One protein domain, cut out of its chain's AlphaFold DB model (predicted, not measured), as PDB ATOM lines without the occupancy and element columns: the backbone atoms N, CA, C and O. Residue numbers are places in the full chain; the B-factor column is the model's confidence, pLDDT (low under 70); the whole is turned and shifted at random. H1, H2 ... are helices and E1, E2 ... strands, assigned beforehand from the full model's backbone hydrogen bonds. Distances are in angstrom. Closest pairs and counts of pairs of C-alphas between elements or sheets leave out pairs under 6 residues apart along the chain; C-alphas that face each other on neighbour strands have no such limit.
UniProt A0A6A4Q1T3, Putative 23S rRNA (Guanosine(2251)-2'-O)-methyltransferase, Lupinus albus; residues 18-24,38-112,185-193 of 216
ATOM      1  N   HIS A  18      41.826 -38.672 -57.205       85.56
ATOM      2  CA  HIS A  18      41.408 -38.139 -55.916       85.56
ATOM      3  C   HIS A  18      41.474 -36.602 -55.943       85.56
ATOM      4  O   HIS A  18      42.509 -36.027 -56.300       85.56
ATOM      5  N   GLU A  19      40.369 -35.940 -55.602       82.25
ATOM      6  CA  GLU A  19      40.275 -34.480 -55.600       82.25
ATOM      7  C   GLU A  19      40.898 -33.894 -54.335       82.25
ATOM      8  O   GLU A  19      40.793 -34.450 -53.246       82.25
ATOM      9  N   ILE A  20      41.566 -32.749 -54.478       80.81
ATOM     10  CA  ILE A  20      42.196 -32.059 -53.354       80.81
ATOM     11  C   ILE A  20      41.716 -30.621 -53.360       80.81
ATOM     12  O   ILE A  20      41.820 -29.918 -54.371       80.81
ATOM     13  N   VAL A  21      41.210 -30.168 -52.216       84.44
ATOM     14  CA  VAL A  21      40.625 -28.836 -52.101       84.44
ATOM     15  C   VAL A  21      41.740 -27.820 -51.905       84.44
ATOM     16  O   VAL A  21      42.456 -27.802 -50.903       84.44
ATOM     17  N   LYS A  22      41.916 -26.926 -52.872       83.06
ATOM     18  CA  LYS A  22      42.850 -25.817 -52.709       83.06
ATOM     19  C   LYS A  22      42.244 -24.777 -51.779       83.06
ATOM     20  O   LYS A  22      41.173 -24.250 -52.059       83.06
ATOM     21  N   ILE A  23      42.976 -24.434 -50.730       79.94
ATOM     22  CA  ILE A  23      42.593 -23.391 -49.787       79.94
ATOM     23  C   ILE A  23      43.563 -22.218 -49.870       79.94
ATOM     24  O   ILE A  23      44.758 -22.372 -50.133       79.94
ATOM     25  N   MET A  24      43.020 -21.022 -49.674       68.56
ATOM     26  CA  MET A  24      43.824 -19.818 -49.480       68.56
ATOM     27  C   MET A  24      44.043 -19.556 -47.993       68.56
ATOM     28  O   MET A  24      45.178 -19.343 -47.575       68.56
ATOM     29  N   LEU A  38      40.449 -30.682 -34.570       87.75
ATOM     30  CA  LEU A  38      41.897 -30.825 -34.724       87.75
ATOM     31  C   LEU A  38      42.222 -30.908 -36.209       87.75
ATOM     32  O   LEU A  38      41.672 -31.744 -36.923       87.75
ATOM     33  N   TRP A  39      43.121 -30.038 -36.658       91.00
ATOM     34  CA  TRP A  39      43.650 -30.022 -38.018       91.00
ATOM     35  C   TRP A  39      45.143 -30.323 -37.971       91.00
ATOM     36  O   TRP A  39      45.828 -29.963 -37.013       91.00
ATOM     37  N   VAL A  40      45.646 -30.982 -39.011       92.56
ATOM     38  CA  VAL A  40      47.069 -31.315 -39.133       92.56
ATOM     39  C   VAL A  40      47.643 -30.587 -40.338       92.56
ATOM     40  O   VAL A  40      47.229 -30.829 -41.467       92.56
ATOM     41  N   ALA A  41      48.607 -29.704 -40.099       92.44
ATOM     42  CA  ALA A  41      49.352 -29.020 -41.146       92.44
ATOM     43  C   ALA A  41      50.701 -29.718 -41.364       92.44
ATOM     44  O   ALA A  41      51.483 -29.865 -40.427       92.44
ATOM     45  N   LEU A  42      50.966 -30.156 -42.594       92.44
ATOM     46  CA  LEU A  42      52.194 -30.842 -42.985       92.44
ATOM     47  C   LEU A  42      53.016 -29.941 -43.904       92.44
ATOM     48  O   LEU A  42      52.654 -29.699 -45.058       92.44
ATOM     49  N   ASP A  43      54.125 -29.438 -43.369       89.06
ATOM     50  CA  ASP A  43      55.092 -28.644 -44.118       89.06
ATOM     51  C   ASP A  43      56.169 -29.563 -44.694       89.06
ATOM     52  O   ASP A  43      56.915 -30.185 -43.947       89.06
ATOM     53  N   GLU A  44      56.223 -29.652 -46.021       89.25
ATOM     54  CA  GLU A  44      57.274 -30.344 -46.778       89.25
ATOM     55  C   GLU A  44      57.473 -31.840 -46.438       89.25
ATOM     56  O   GLU A  44      58.593 -32.344 -46.407       89.25
ATOM     57  N   VAL A  45      56.394 -32.594 -46.189       91.00
ATOM     58  CA  VAL A  45      56.477 -34.064 -46.046       91.00
ATOM     59  C   VAL A  45      56.639 -34.693 -47.431       91.00
ATOM     60  O   VAL A  45      55.673 -34.751 -48.194       91.00
ATOM     61  N   THR A  46      57.852 -35.138 -47.767       92.75
ATOM     62  CA  THR A  46      58.235 -35.566 -49.123       92.75
ATOM     63  C   THR A  46      58.129 -37.065 -49.401       92.75
ATOM     64  O   THR A  46      57.934 -37.440 -50.560       92.75
ATOM     65  N   ASP A  47      58.209 -37.930 -48.391       93.50
ATOM     66  CA  ASP A  47      58.049 -39.376 -48.542       93.50
ATOM     67  C   ASP A  47      56.555 -39.743 -48.609       93.50
ATOM     68  O   ASP A  47      55.804 -39.533 -47.645       93.50
ATOM     69  N   PRO A  48      56.088 -40.352 -49.715       95.31
ATOM     70  CA  PRO A  48      54.708 -40.811 -49.824       95.31
ATOM     71  C   PRO A  48      54.323 -41.860 -48.767       95.31
ATOM     72  O   PRO A  48      53.137 -41.980 -48.448       95.31
ATOM     73  N   GLN A  49      55.278 -42.617 -48.209       95.50
ATOM     74  CA  GLN A  49      54.984 -43.567 -47.130       95.50
ATOM     75  C   GLN A  49      54.661 -42.844 -45.821       95.50
ATOM     76  O   GLN A  49      53.654 -43.171 -45.187       95.50
ATOM     77  N   ASN A  50      55.452 -41.829 -45.453       94.81
ATOM     78  CA  ASN A  50      55.176 -40.991 -44.286       94.81
ATOM     79  C   ASN A  50      53.844 -40.255 -44.436       94.81
ATOM     80  O   ASN A  50      53.034 -40.282 -43.510       94.81
ATOM     81  N   LEU A  51      53.580 -39.658 -45.605       95.75
ATOM     82  CA  LEU A  51      52.304 -38.990 -45.870       95.75
ATOM     83  C   LEU A  51      51.122 -39.956 -45.693       95.75
ATOM     84  O   LEU A  51      50.178 -39.646 -44.969       95.75
ATOM     85  N   GLY A  52      51.183 -41.148 -46.295       96.94
ATOM     86  CA  GLY A  52      50.119 -42.144 -46.156       96.94
ATOM     87  C   GLY A  52      49.918 -42.607 -44.710       96.94
ATOM     88  O   GLY A  52      48.780 -42.694 -44.249       96.94
ATOM     89  N   ALA A  53      51.001 -42.841 -43.965       96.94
ATOM     90  CA  ALA A  53      50.929 -43.205 -42.551       96.94
ATOM     91  C   ALA A  53      50.300 -42.092 -41.692       96.94
ATOM     92  O   ALA A  53      49.447 -42.377 -40.853       96.94
ATOM     93  N   ILE A  54      50.654 -40.827 -41.937       96.44
ATOM     94  CA  ILE A  54      50.056 -39.677 -41.243       96.44
ATOM     95  C   ILE A  54      48.561 -39.577 -41.540       96.44
ATOM     96  O   ILE A  54      47.779 -39.427 -40.606       96.44
ATOM     97  N   ILE A  55      48.150 -39.713 -42.806       97.00
ATOM     98  CA  ILE A  55      46.731 -39.706 -43.197       97.00
ATOM     99  C   ILE A  55      45.964 -40.798 -42.449       97.00
ATOM    100  O   ILE A  55      44.887 -40.548 -41.912       97.00
ATOM    101  N   ARG A  56      46.543 -42.000 -42.351       97.00
ATOM    102  CA  ARG A  56      45.950 -43.107 -41.597       97.00
ATOM    103  C   ARG A  56      45.779 -42.779 -40.115       97.00
ATOM    104  O   ARG A  56      44.712 -43.041 -39.566       97.00
ATOM    105  N   PHE A  57      46.805 -42.231 -39.463       95.38
ATOM    106  CA  PHE A  57      46.713 -41.842 -38.052       95.38
ATOM    107  C   PHE A  57      45.692 -40.728 -37.837       95.38
ATOM    108  O   PHE A  57      44.871 -40.822 -36.930       95.38
ATOM    109  N   ALA A  58      45.719 -39.701 -38.683       93.81
ATOM    110  CA  ALA A  58      44.798 -38.579 -38.625       93.81
ATOM    111  C   ALA A  58      43.341 -39.050 -38.722       93.81
ATOM    112  O   ALA A  58      42.538 -38.707 -37.857       93.81
ATOM    113  N   TYR A  59      43.032 -39.908 -39.698       95.31
ATOM    114  CA  TYR A  59      41.704 -40.501 -39.832       95.31
ATOM    115  C   TYR A  59      41.323 -41.343 -38.607       95.31
ATOM    116  O   TYR A  59      40.261 -41.139 -38.023       95.31
ATOM    117  N   TYR A  60      42.206 -42.247 -38.167       94.44
ATOM    118  CA  TYR A  60      41.949 -43.127 -37.021       94.44
ATOM    119  C   TYR A  60      41.642 -42.355 -35.733       94.44
ATOM    120  O   TYR A  60      40.772 -42.746 -34.959       94.44
ATOM    121  N   PHE A  61      42.353 -41.253 -35.505       90.88
ATOM    122  CA  PHE A  61      42.185 -40.423 -34.319       90.88
ATOM    123  C   PHE A  61      41.084 -39.358 -34.460       90.88
ATOM    124  O   PHE A  61      40.771 -38.697 -33.477       90.88
ATOM    125  N   GLY A  62      40.456 -39.202 -35.630       89.75
ATOM    126  CA  GLY A  62      39.363 -38.244 -35.828       89.75
ATOM    127  C   GLY A  62      39.819 -36.796 -36.030       89.75
ATOM    128  O   GLY A  62      39.101 -35.864 -35.663       89.75
ATOM    129  N   VAL A  63      41.005 -36.589 -36.609       90.25
ATOM    130  CA  VAL A  63      41.402 -35.288 -37.174       90.25
ATOM    131  C   VAL A  63      40.378 -34.897 -38.240       90.25
ATOM    132  O   VAL A  63      39.927 -35.746 -39.002       90.25
ATOM    133  N   SER A  64      40.000 -33.621 -38.301       88.38
ATOM    134  CA  SER A  64      38.970 -33.154 -39.236       88.38
ATOM    135  C   SER A  64      39.521 -32.932 -40.643       88.38
ATOM    136  O   SER A  64      38.886 -33.307 -41.617       88.38
ATOM    137  N   ASN A  65      40.702 -32.319 -40.753       88.81
ATOM    138  CA  ASN A  65      41.302 -31.964 -42.038       88.81
ATOM    139  C   ASN A  65      42.829 -32.059 -41.980       88.81
ATOM    140  O   ASN A  65      43.443 -31.816 -40.933       88.81
ATOM    141  N   ILE A  66      43.441 -32.344 -43.130       92.06
ATOM    142  CA  ILE A  66      44.893 -32.250 -43.318       92.06
ATOM    143  C   ILE A  66      45.193 -31.162 -44.343       92.06
ATOM    144  O   ILE A  66      44.620 -31.145 -45.431       92.06
ATOM    145  N   VAL A  67      46.126 -30.278 -44.007       92.31
ATOM    146  CA  VAL A  67      46.628 -29.229 -44.893       92.31
ATOM    147  C   VAL A  67      48.049 -29.568 -45.310       92.31
ATOM    148  O   VAL A  67      48.924 -29.757 -44.470       92.31
ATOM    149  N   LEU A  68      48.283 -29.620 -46.611       91.62
ATOM    150  CA  LEU A  68      49.573 -29.896 -47.227       91.62
ATOM    151  C   LEU A  68      50.113 -28.627 -47.894       91.62
ATOM    152  O   LEU A  68      49.354 -27.810 -48.428       91.62
ATOM    153  N   CYS A  69      51.434 -28.475 -47.936       88.88
ATOM    154  CA  CYS A  69      52.046 -27.469 -48.798       88.88
ATOM    155  C   CYS A  69      51.958 -27.922 -50.267       88.88
ATOM    156  O   CYS A  69      52.277 -29.061 -50.597       88.88
ATOM    157  N   ALA A  70      51.533 -27.034 -51.169       86.88
ATOM    158  CA  ALA A  70      51.403 -27.343 -52.598       86.88
ATOM    159  C   ALA A  70      52.755 -27.629 -53.280       86.88
ATOM    160  O   ALA A  70      52.796 -28.209 -54.363       86.88
ATOM    161  N   TYR A  71      53.850 -27.195 -52.658       86.50
ATOM    162  CA  TYR A  71      55.214 -27.392 -53.128       86.50
ATOM    163  C   TYR A  71      56.003 -28.206 -52.105       86.50
ATOM    164  O   TYR A  71      55.688 -28.192 -50.913       86.50
ATOM    165  N   ASN A  72      57.036 -28.902 -52.583       86.94
ATOM    166  CA  ASN A  72      57.967 -29.676 -51.758       86.94
ATOM    167  C   ASN A  72      57.289 -30.716 -50.849       86.94
ATOM    168  O   ASN A  72      57.823 -31.049 -49.803       86.94
ATOM    169  N   SER A  73      56.117 -31.227 -51.232       89.75
ATOM    170  CA  SER A  73      55.405 -32.284 -50.505       89.75
ATOM    171  C   SER A  73      55.115 -33.456 -51.440       89.75
ATOM    172  O   SER A  73      55.066 -33.292 -52.661       89.75
ATOM    173  N   ALA A  74      54.927 -34.644 -50.873       92.06
ATOM    174  CA  ALA A  74      54.566 -35.833 -51.622       92.06
ATOM    175  C   ALA A  74      53.223 -35.636 -52.343       92.06
ATOM    176  O   ALA A  74      52.249 -35.132 -51.778       92.06
ATOM    177  N   TRP A  75      53.165 -36.079 -53.596       91.31
ATOM    178  CA  TRP A  75      51.930 -36.117 -54.371       91.31
ATOM    179  C   TRP A  75      51.069 -37.307 -53.956       91.31
ATOM    180  O   TRP A  75      51.590 -38.381 -53.623       91.31
ATOM    181  N   LEU A  76      49.747 -37.155 -54.066       91.81
ATOM    182  CA  LEU A  76      48.849 -38.299 -53.959       91.81
ATOM    183  C   LEU A  76      49.170 -39.297 -55.067       91.81
ATOM    184  O   LEU A  76      49.182 -38.981 -56.255       91.81
ATOM    185  N   SER A  77      49.486 -40.514 -54.651       91.56
ATOM    186  CA  SER A  77      49.918 -41.590 -55.532       91.56
ATOM    187  C   SER A  77      49.432 -42.924 -54.986       91.56
ATOM    188  O   SER A  77      49.024 -43.029 -53.827       91.56
ATOM    189  N   GLY A  78      49.551 -43.985 -55.787       90.38
ATOM    190  CA  GLY A  78      49.239 -45.340 -55.326       90.38
ATOM    191  C   GLY A  78      50.051 -45.774 -54.096       90.38
ATOM    192  O   GLY A  78      49.581 -46.608 -53.326       90.38
ATOM    193  N   VAL A  79      51.238 -45.192 -53.865       92.69
ATOM    194  CA  VAL A  79      52.037 -45.449 -52.654       92.69
ATOM    195  C   VAL A  79      51.371 -44.829 -51.426       92.69
ATOM    196  O   VAL A  79      51.196 -45.528 -50.430       92.69
ATOM    197  N   VAL A  80      50.936 -43.566 -51.517       95.38
ATOM    198  CA  VAL A  80      50.202 -42.873 -50.440       95.38
ATOM    199  C   VAL A  80      48.890 -43.598 -50.143       95.38
ATOM    200  O   VAL A  80      48.614 -43.911 -48.987       95.38
ATOM    201  N   SER A  81      48.119 -43.933 -51.184       93.19
ATOM    202  CA  SER A  81      46.857 -44.672 -51.052       93.19
ATOM    203  C   SER A  81      47.072 -45.999 -50.315       93.19
ATOM    204  O   SER A  81      46.432 -46.257 -49.291       93.19
ATOM    205  N   LYS A  82      48.075 -46.786 -50.729       92.56
ATOM    206  CA  LYS A  82      48.430 -48.047 -50.068       92.56
ATOM    207  C   LYS A  82      48.869 -47.854 -48.613       92.56
ATOM    208  O   LYS A  82      48.387 -48.573 -47.740       92.56
ATOM    209  N   ALA A  83      49.767 -46.908 -48.339       96.31
ATOM    210  CA  ALA A  83      50.270 -46.641 -46.990       96.31
ATOM    211  C   ALA A  83      49.163 -46.135 -46.043       96.31
ATOM    212  O   ALA A  83      49.141 -46.499 -44.868       96.31
ATOM    213  N   SER A  84      48.191 -45.385 -46.571       96.81
ATOM    214  CA  SER A  84      47.021 -44.909 -45.818       96.81
ATOM    215  C   SER A  84      46.005 -46.002 -45.465       96.81
ATOM    216  O   SER A  84      45.109 -45.775 -44.649       96.81
ATOM    217  N   ALA A  85      46.131 -47.187 -46.075       95.06
ATOM    218  CA  ALA A  85      45.192 -48.300 -45.958       95.06
ATOM    219  C   ALA A  85      43.726 -47.897 -46.206       95.06
ATOM    220  O   ALA A  85      42.833 -48.298 -45.466       95.06
ATOM    221  N   GLY A  86      43.496 -47.083 -47.241       93.06
ATOM    222  CA  GLY A  86      42.165 -46.624 -47.653       93.06
ATOM    223  C   GLY A  86      41.674 -45.361 -46.944       93.06
ATOM    224  O   GLY A  86      40.726 -44.744 -47.415       93.06
ATOM    225  N   SER A  87      42.348 -44.917 -45.878       96.00
ATOM    226  CA  SER A  87      41.977 -43.690 -45.153       96.00
ATOM    227  C   SER A  87      42.075 -42.436 -46.028       96.00
ATOM    228  O   SER A  87      41.382 -41.460 -45.765       96.00
ATOM    229  N   LEU A  88      42.907 -42.471 -47.079       95.19
ATOM    230  CA  LEU A  88      42.990 -41.403 -48.073       95.19
ATOM    231  C   LEU A  88      41.625 -41.082 -48.698       95.19
ATOM    232  O   LEU A  88      41.325 -39.916 -48.886       95.19
ATOM    233  N   GLU A  89      40.785 -42.084 -48.957       92.31
ATOM    234  CA  GLU A  89      39.489 -41.882 -49.625       92.31
ATOM    235  C   GLU A  89      38.412 -41.283 -48.707       92.31
ATOM    236  O   GLU A  89      37.349 -40.883 -49.171       92.31
ATOM    237  N   LEU A  90      38.664 -41.258 -47.397       92.69
ATOM    238  CA  LEU A  90      37.691 -40.859 -46.379       92.69
ATOM    239  C   LEU A  90      38.048 -39.532 -45.707       92.69
ATOM    240  O   LEU A  90      37.251 -39.006 -44.932       92.69
ATOM    241  N   MET A  91      39.253 -39.020 -45.957       90.69
ATOM    242  CA  MET A  91      39.813 -37.857 -45.282       90.69
ATOM    243  C   MET A  91      39.843 -36.660 -46.228       90.69
ATOM    244  O   MET A  91      40.325 -36.771 -47.353       90.69
ATOM    245  N   GLU A  92      39.398 -35.493 -45.765       88.12
ATOM    246  CA  GLU A  92      39.481 -34.276 -46.571       88.12
ATOM    247  C   GLU A  92      40.905 -33.699 -46.534       88.12
ATOM    248  O   GLU A  92      41.427 -33.293 -45.485       88.12
ATOM    249  N   LEU A  93      41.547 -33.684 -47.704       91.00
ATOM    250  CA  LEU A  93      42.876 -33.120 -47.904       91.00
ATOM    251  C   LEU A  93      42.789 -31.747 -48.561       91.00
ATOM    252  O   LEU A  93      42.044 -31.529 -49.521       91.00
ATOM    253  N   ARG A  94      43.613 -30.825 -48.065       91.44
ATOM    254  CA  ARG A  94      43.658 -29.445 -48.535       91.44
ATOM    255  C   ARG A  94      45.074 -29.025 -48.898       91.44
ATOM    256  O   ARG A  94      46.024 -29.425 -48.234       91.44
ATOM    257  N   TYR A  95      45.223 -28.170 -49.909       91.31
ATOM    258  CA  TYR A  95      46.517 -27.568 -50.258       91.31
ATOM    259  C   TYR A  95      46.558 -26.078 -49.960       91.31
ATOM    260  O   TYR A  95      45.715 -25.327 -50.449       91.31
ATOM    261  N   CYS A  96      47.617 -25.642 -49.280       90.38
ATOM    262  CA  CYS A  96      47.993 -24.238 -49.180       90.38
ATOM    263  C   CYS A  96      49.210 -23.929 -50.063       90.38
ATOM    264  O   CYS A  96      50.106 -24.756 -50.233       90.38
ATOM    265  N   LYS A  97      49.281 -22.713 -50.614       89.88
ATOM    266  CA  LYS A  97      50.458 -22.268 -51.385       89.88
ATOM    267  C   LYS A  97      51.664 -21.949 -50.500       89.88
ATOM    268  O   LYS A  97      52.796 -22.137 -50.932       89.88
ATOM    269  N   ASN A  98      51.416 -21.406 -49.312       89.81
ATOM    270  CA  ASN A  98      52.445 -20.937 -48.397       89.81
ATOM    271  C   ASN A  98      52.035 -21.287 -46.967       89.81
ATOM    272  O   ASN A  98      51.162 -20.637 -46.400       89.81
ATOM    273  N   MET A  99      52.694 -22.298 -46.401       90.69
ATOM    274  CA  MET A  99      52.381 -22.789 -45.062       90.69
ATOM    275  C   MET A  99      52.499 -21.692 -43.999       90.69
ATOM    276  O   MET A  99      51.601 -21.540 -43.183       90.69
ATOM    277  N   MET A 100      53.558 -20.877 -44.044       91.25
ATOM    278  CA  MET A 100      53.773 -19.784 -43.088       91.25
ATOM    279  C   MET A 100      52.583 -18.817 -43.071       91.25
ATOM    280  O   MET A 100      52.013 -18.556 -42.015       91.25
ATOM    281  N   GLN A 101      52.163 -18.341 -44.246       90.81
ATOM    282  CA  GLN A 101      51.036 -17.410 -44.359       90.81
ATOM    283  C   GLN A 101      49.727 -18.048 -43.895       90.81
ATOM    284  O   GLN A 101      48.963 -17.415 -43.169       90.81
ATOM    285  N   SER A 102      49.489 -19.308 -44.265       89.88
ATOM    286  CA  SER A 102      48.301 -20.034 -43.822       89.88
ATOM    287  C   SER A 102      48.268 -20.198 -42.306       89.88
ATOM    288  O   SER A 102      47.223 -19.959 -41.713       89.88
ATOM    289  N   LEU A 103      49.388 -20.524 -41.653       91.00
ATOM    290  CA  LEU A 103      49.456 -20.624 -40.190       91.00
ATOM    291  C   LEU A 103      49.226 -19.275 -39.495       91.00
ATOM    292  O   LEU A 103      48.499 -19.231 -38.506       91.00
ATOM    293  N   VAL A 104      49.789 -18.179 -40.019       91.19
ATOM    294  CA  VAL A 104      49.561 -16.825 -39.475       91.19
ATOM    295  C   VAL A 104      48.083 -16.447 -39.562       91.19
ATOM    296  O   VAL A 104      47.482 -16.114 -38.546       91.19
ATOM    297  N   SER A 105      47.477 -16.595 -40.743       90.12
ATOM    298  CA  SER A 105      46.043 -16.347 -40.946       90.12
ATOM    299  C   SER A 105      45.178 -17.240 -40.049       90.12
ATOM    300  O   SER A 105      44.192 -16.789 -39.476       90.12
ATOM    301  N   SER A 106      45.581 -18.496 -39.836       88.62
ATOM    302  CA  SER A 106      44.879 -19.403 -38.918       88.62
ATOM    303  C   SER A 106      44.906 -18.882 -37.482       88.62
ATOM    304  O   SER A 106      43.883 -18.902 -36.799       88.62
ATOM    305  N   ALA A 107      46.058 -18.393 -37.021       88.31
ATOM    306  CA  ALA A 107      46.186 -17.819 -35.686       88.31
ATOM    307  C   ALA A 107      45.320 -16.558 -35.518       88.31
ATOM    308  O   ALA A 107      44.656 -16.407 -34.492       88.31
ATOM    309  N   GLU A 108      45.264 -15.695 -36.537       90.12
ATOM    310  CA  GLU A 108      44.365 -14.528 -36.582       90.12
ATOM    311  C   GLU A 108      42.884 -14.941 -36.531       90.12
ATOM    312  O   GLU A 108      42.073 -14.296 -35.870       90.12
ATOM    313  N   ASN A 109      42.559 -16.078 -37.143       87.19
ATOM    314  CA  ASN A 109      41.237 -16.701 -37.163       87.19
ATOM    315  C   ASN A 109      40.884 -17.484 -35.880       87.19
ATOM    316  O   ASN A 109      39.880 -18.201 -35.840       87.19
ATOM    317  N   GLY A 110      41.687 -17.340 -34.820       86.50
ATOM    318  CA  GLY A 110      41.432 -17.902 -33.493       86.50
ATOM    319  C   GLY A 110      41.966 -19.318 -33.278       86.50
ATOM    320  O   GLY A 110      41.739 -19.897 -32.212       86.50
ATOM    321  N   TRP A 111      42.683 -19.892 -34.248       87.06
ATOM    322  CA  TRP A 111      43.305 -21.203 -34.085       87.06
ATOM    323  C   TRP A 111      44.531 -21.124 -33.177       87.06
ATOM    324  O   TRP A 111      45.365 -20.226 -33.280       87.06
ATOM    325  N   ARG A 112      44.708 -22.137 -32.328       88.44
ATOM    326  CA  ARG A 112      45.973 -22.344 -31.616       88.44
ATOM    327  C   ARG A 112      46.896 -23.201 -32.475       88.44
ATOM    328  O   ARG A 112      46.655 -24.396 -32.634       88.44
ATOM    329  N   VAL A 185      58.800 -38.820 -38.727       87.31
ATOM    330  CA  VAL A 185      57.757 -37.779 -38.761       87.31
ATOM    331  C   VAL A 185      56.343 -38.347 -38.632       87.31
ATOM    332  O   VAL A 185      55.522 -37.782 -37.910       87.31
ATOM    333  N   SER A 186      56.055 -39.494 -39.253       91.12
ATOM    334  CA  SER A 186      54.737 -40.126 -39.169       91.12
ATOM    335  C   SER A 186      54.434 -40.662 -37.770       91.12
ATOM    336  O   SER A 186      53.323 -40.486 -37.267       91.12
ATOM    337  N   VAL A 187      55.439 -41.226 -37.098       91.00
ATOM    338  CA  VAL A 187      55.332 -41.723 -35.720       91.00
ATOM    339  C   VAL A 187      55.171 -40.559 -34.746       91.00
ATOM    340  O   VAL A 187      54.256 -40.572 -33.924       91.00
ATOM    341  N   ALA A 188      56.011 -39.528 -34.865       88.38
ATOM    342  CA  ALA A 188      55.922 -38.326 -34.041       88.38
ATOM    343  C   ALA A 188      54.551 -37.649 -34.183       88.38
ATOM    344  O   ALA A 188      53.924 -37.292 -33.186       88.38
ATOM    345  N   THR A 189      54.050 -37.545 -35.416       90.75
ATOM    346  CA  THR A 189      52.717 -37.001 -35.704       90.75
ATOM    347  C   THR A 189      51.623 -37.828 -35.032       90.75
ATOM    348  O   THR A 189      50.765 -37.261 -34.361       90.75
ATOM    349  N   GLY A 190      51.676 -39.162 -35.129       91.25
ATOM    350  CA  GLY A 190      50.718 -40.045 -34.456       91.25
ATOM    351  C   GLY A 190      50.707 -39.871 -32.932       91.25
ATOM    352  O   GLY A 190      49.638 -39.751 -32.335       91.25
ATOM    353  N   VAL A 191      51.887 -39.783 -32.307       89.81
ATOM    354  CA  VAL A 191      52.025 -39.541 -30.858       89.81
ATOM    355  C   VAL A 191      51.447 -38.179 -30.463       89.81
ATOM    356  O   VAL A 191      50.711 -38.087 -29.479       89.81
ATOM    357  N   LEU A 192      51.739 -37.125 -31.233       88.00
ATOM    358  CA  LEU A 192      51.223 -35.780 -30.970       88.00
ATOM    359  C   LEU A 192      49.701 -35.718 -31.102       88.00
ATOM    360  O   LEU A 192      49.044 -35.192 -30.207       88.00
ATOM    361  N   ILE A 193      49.134 -36.286 -32.169       89.44
ATOM    362  CA  ILE A 193      47.681 -36.331 -32.375       89.44
ATOM    363  C   ILE A 193      47.008 -37.055 -31.205       89.44
ATOM    364  O   ILE A 193      46.088 -36.510 -30.596       89.44
TER     365      ILE A 193
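AT A GLANCE: This is residues 18 to 24, 38 to 112 and 185 to 193 of the 216 residues of the protein "Putative 23S rRNA (Guanosine(2251)-2'-O)-methyltransferase" of Lupinus albus (UniProt A0A6A4Q1T3). A small parallel sheet of three strands, E1, E2 and E3, stands between helices: H1 covers one face and H4 the opposite face. H2, H3 and H5 pack on H1, and residues 21 to 22 pair with E3 beyond the sheet's edge. The printed part has 91 residues, with five named helices and three named strands in the order E1 H1 E2 H2 H3 E3 H4 H5; the sheet's order is E1, E2, E3, and the class is mixed, helices and strands. The whole is compact, with a radius of gyration of the C-alphas of 12.3 A, and spans 36 by 25 by 21 A.

IN THESE COORDINATES: The printed part begins at His 18, with C-alpha at (41.408, -38.139, -55.916). After the cut, E1 is residues 39 to 42, 9.9 A long, from C-alpha 39 at (43.650, -30.022, -38.018). H1 is residues 48 to 61, 19.9 A, E2 residues 65 to 69, 13.5 A, and H2 residues 78 to 84, 9.8 A. H3 is residues 87 to 90, 5.3 A, E3 residues 92 to 96, 13.4 A, and H4 residues 99 to 108, 14.3 A. H5, residues 185 to 193, 12.0 A, ends at C-alpha 193, (47.681, -36.331, -32.375).

HOW THE PARTS SIT: E1 and E2 are parallel at 21 degrees, with N 42 and O 67 within hydrogen-bond range at 2.8 A. E2 and E3 are parallel at 31 degrees, with N 94 and O 66 at 2.8 A. E1, H1, E2 and E2, H2 H3, E3 are strand-helix-strand units, parallel neighbour strands joined through helices, each with a right-handed crossover. H1 is on the sheet at a height of 10.1 A, along E2 at 13 degrees on the local plane. H4 is on the opposite face, its closest C-alphas to E2 being those of Met 99 and Cys 69, 6.0 A apart. H1 is the hub: it touches H2 at Gly 52 and Ser 84, C-alphas 4.2 A apart, at a shallow tilt of 34.7 degrees, only just short of steep, the same way. It touches H3 at Arg 56 and Ser 87, 5.4 A between C-alphas, and H5 at Ile 54 and Ser 186, 5.1 A. H5 only grazes the sheet. H1 and H4 are apart. In H1, H2, H4 and H5 every O i to N i+4 pair is within hydrogen-bond range; H3 is too short for one.

THE WHOLE: The farthest C-alphas, of Gly 78 and Glu 108, are 36.4 A apart. Residues 25 to 37 and 113 to 184 are not printed; the gaps are 18.5 A between C-alphas 24 and 38 and 20.7 A between C-alphas 112 and 185. Of the links printed whole, no link is long. The mean pLDDT of the printed part is 90.7, and residue 24 alone is under 70.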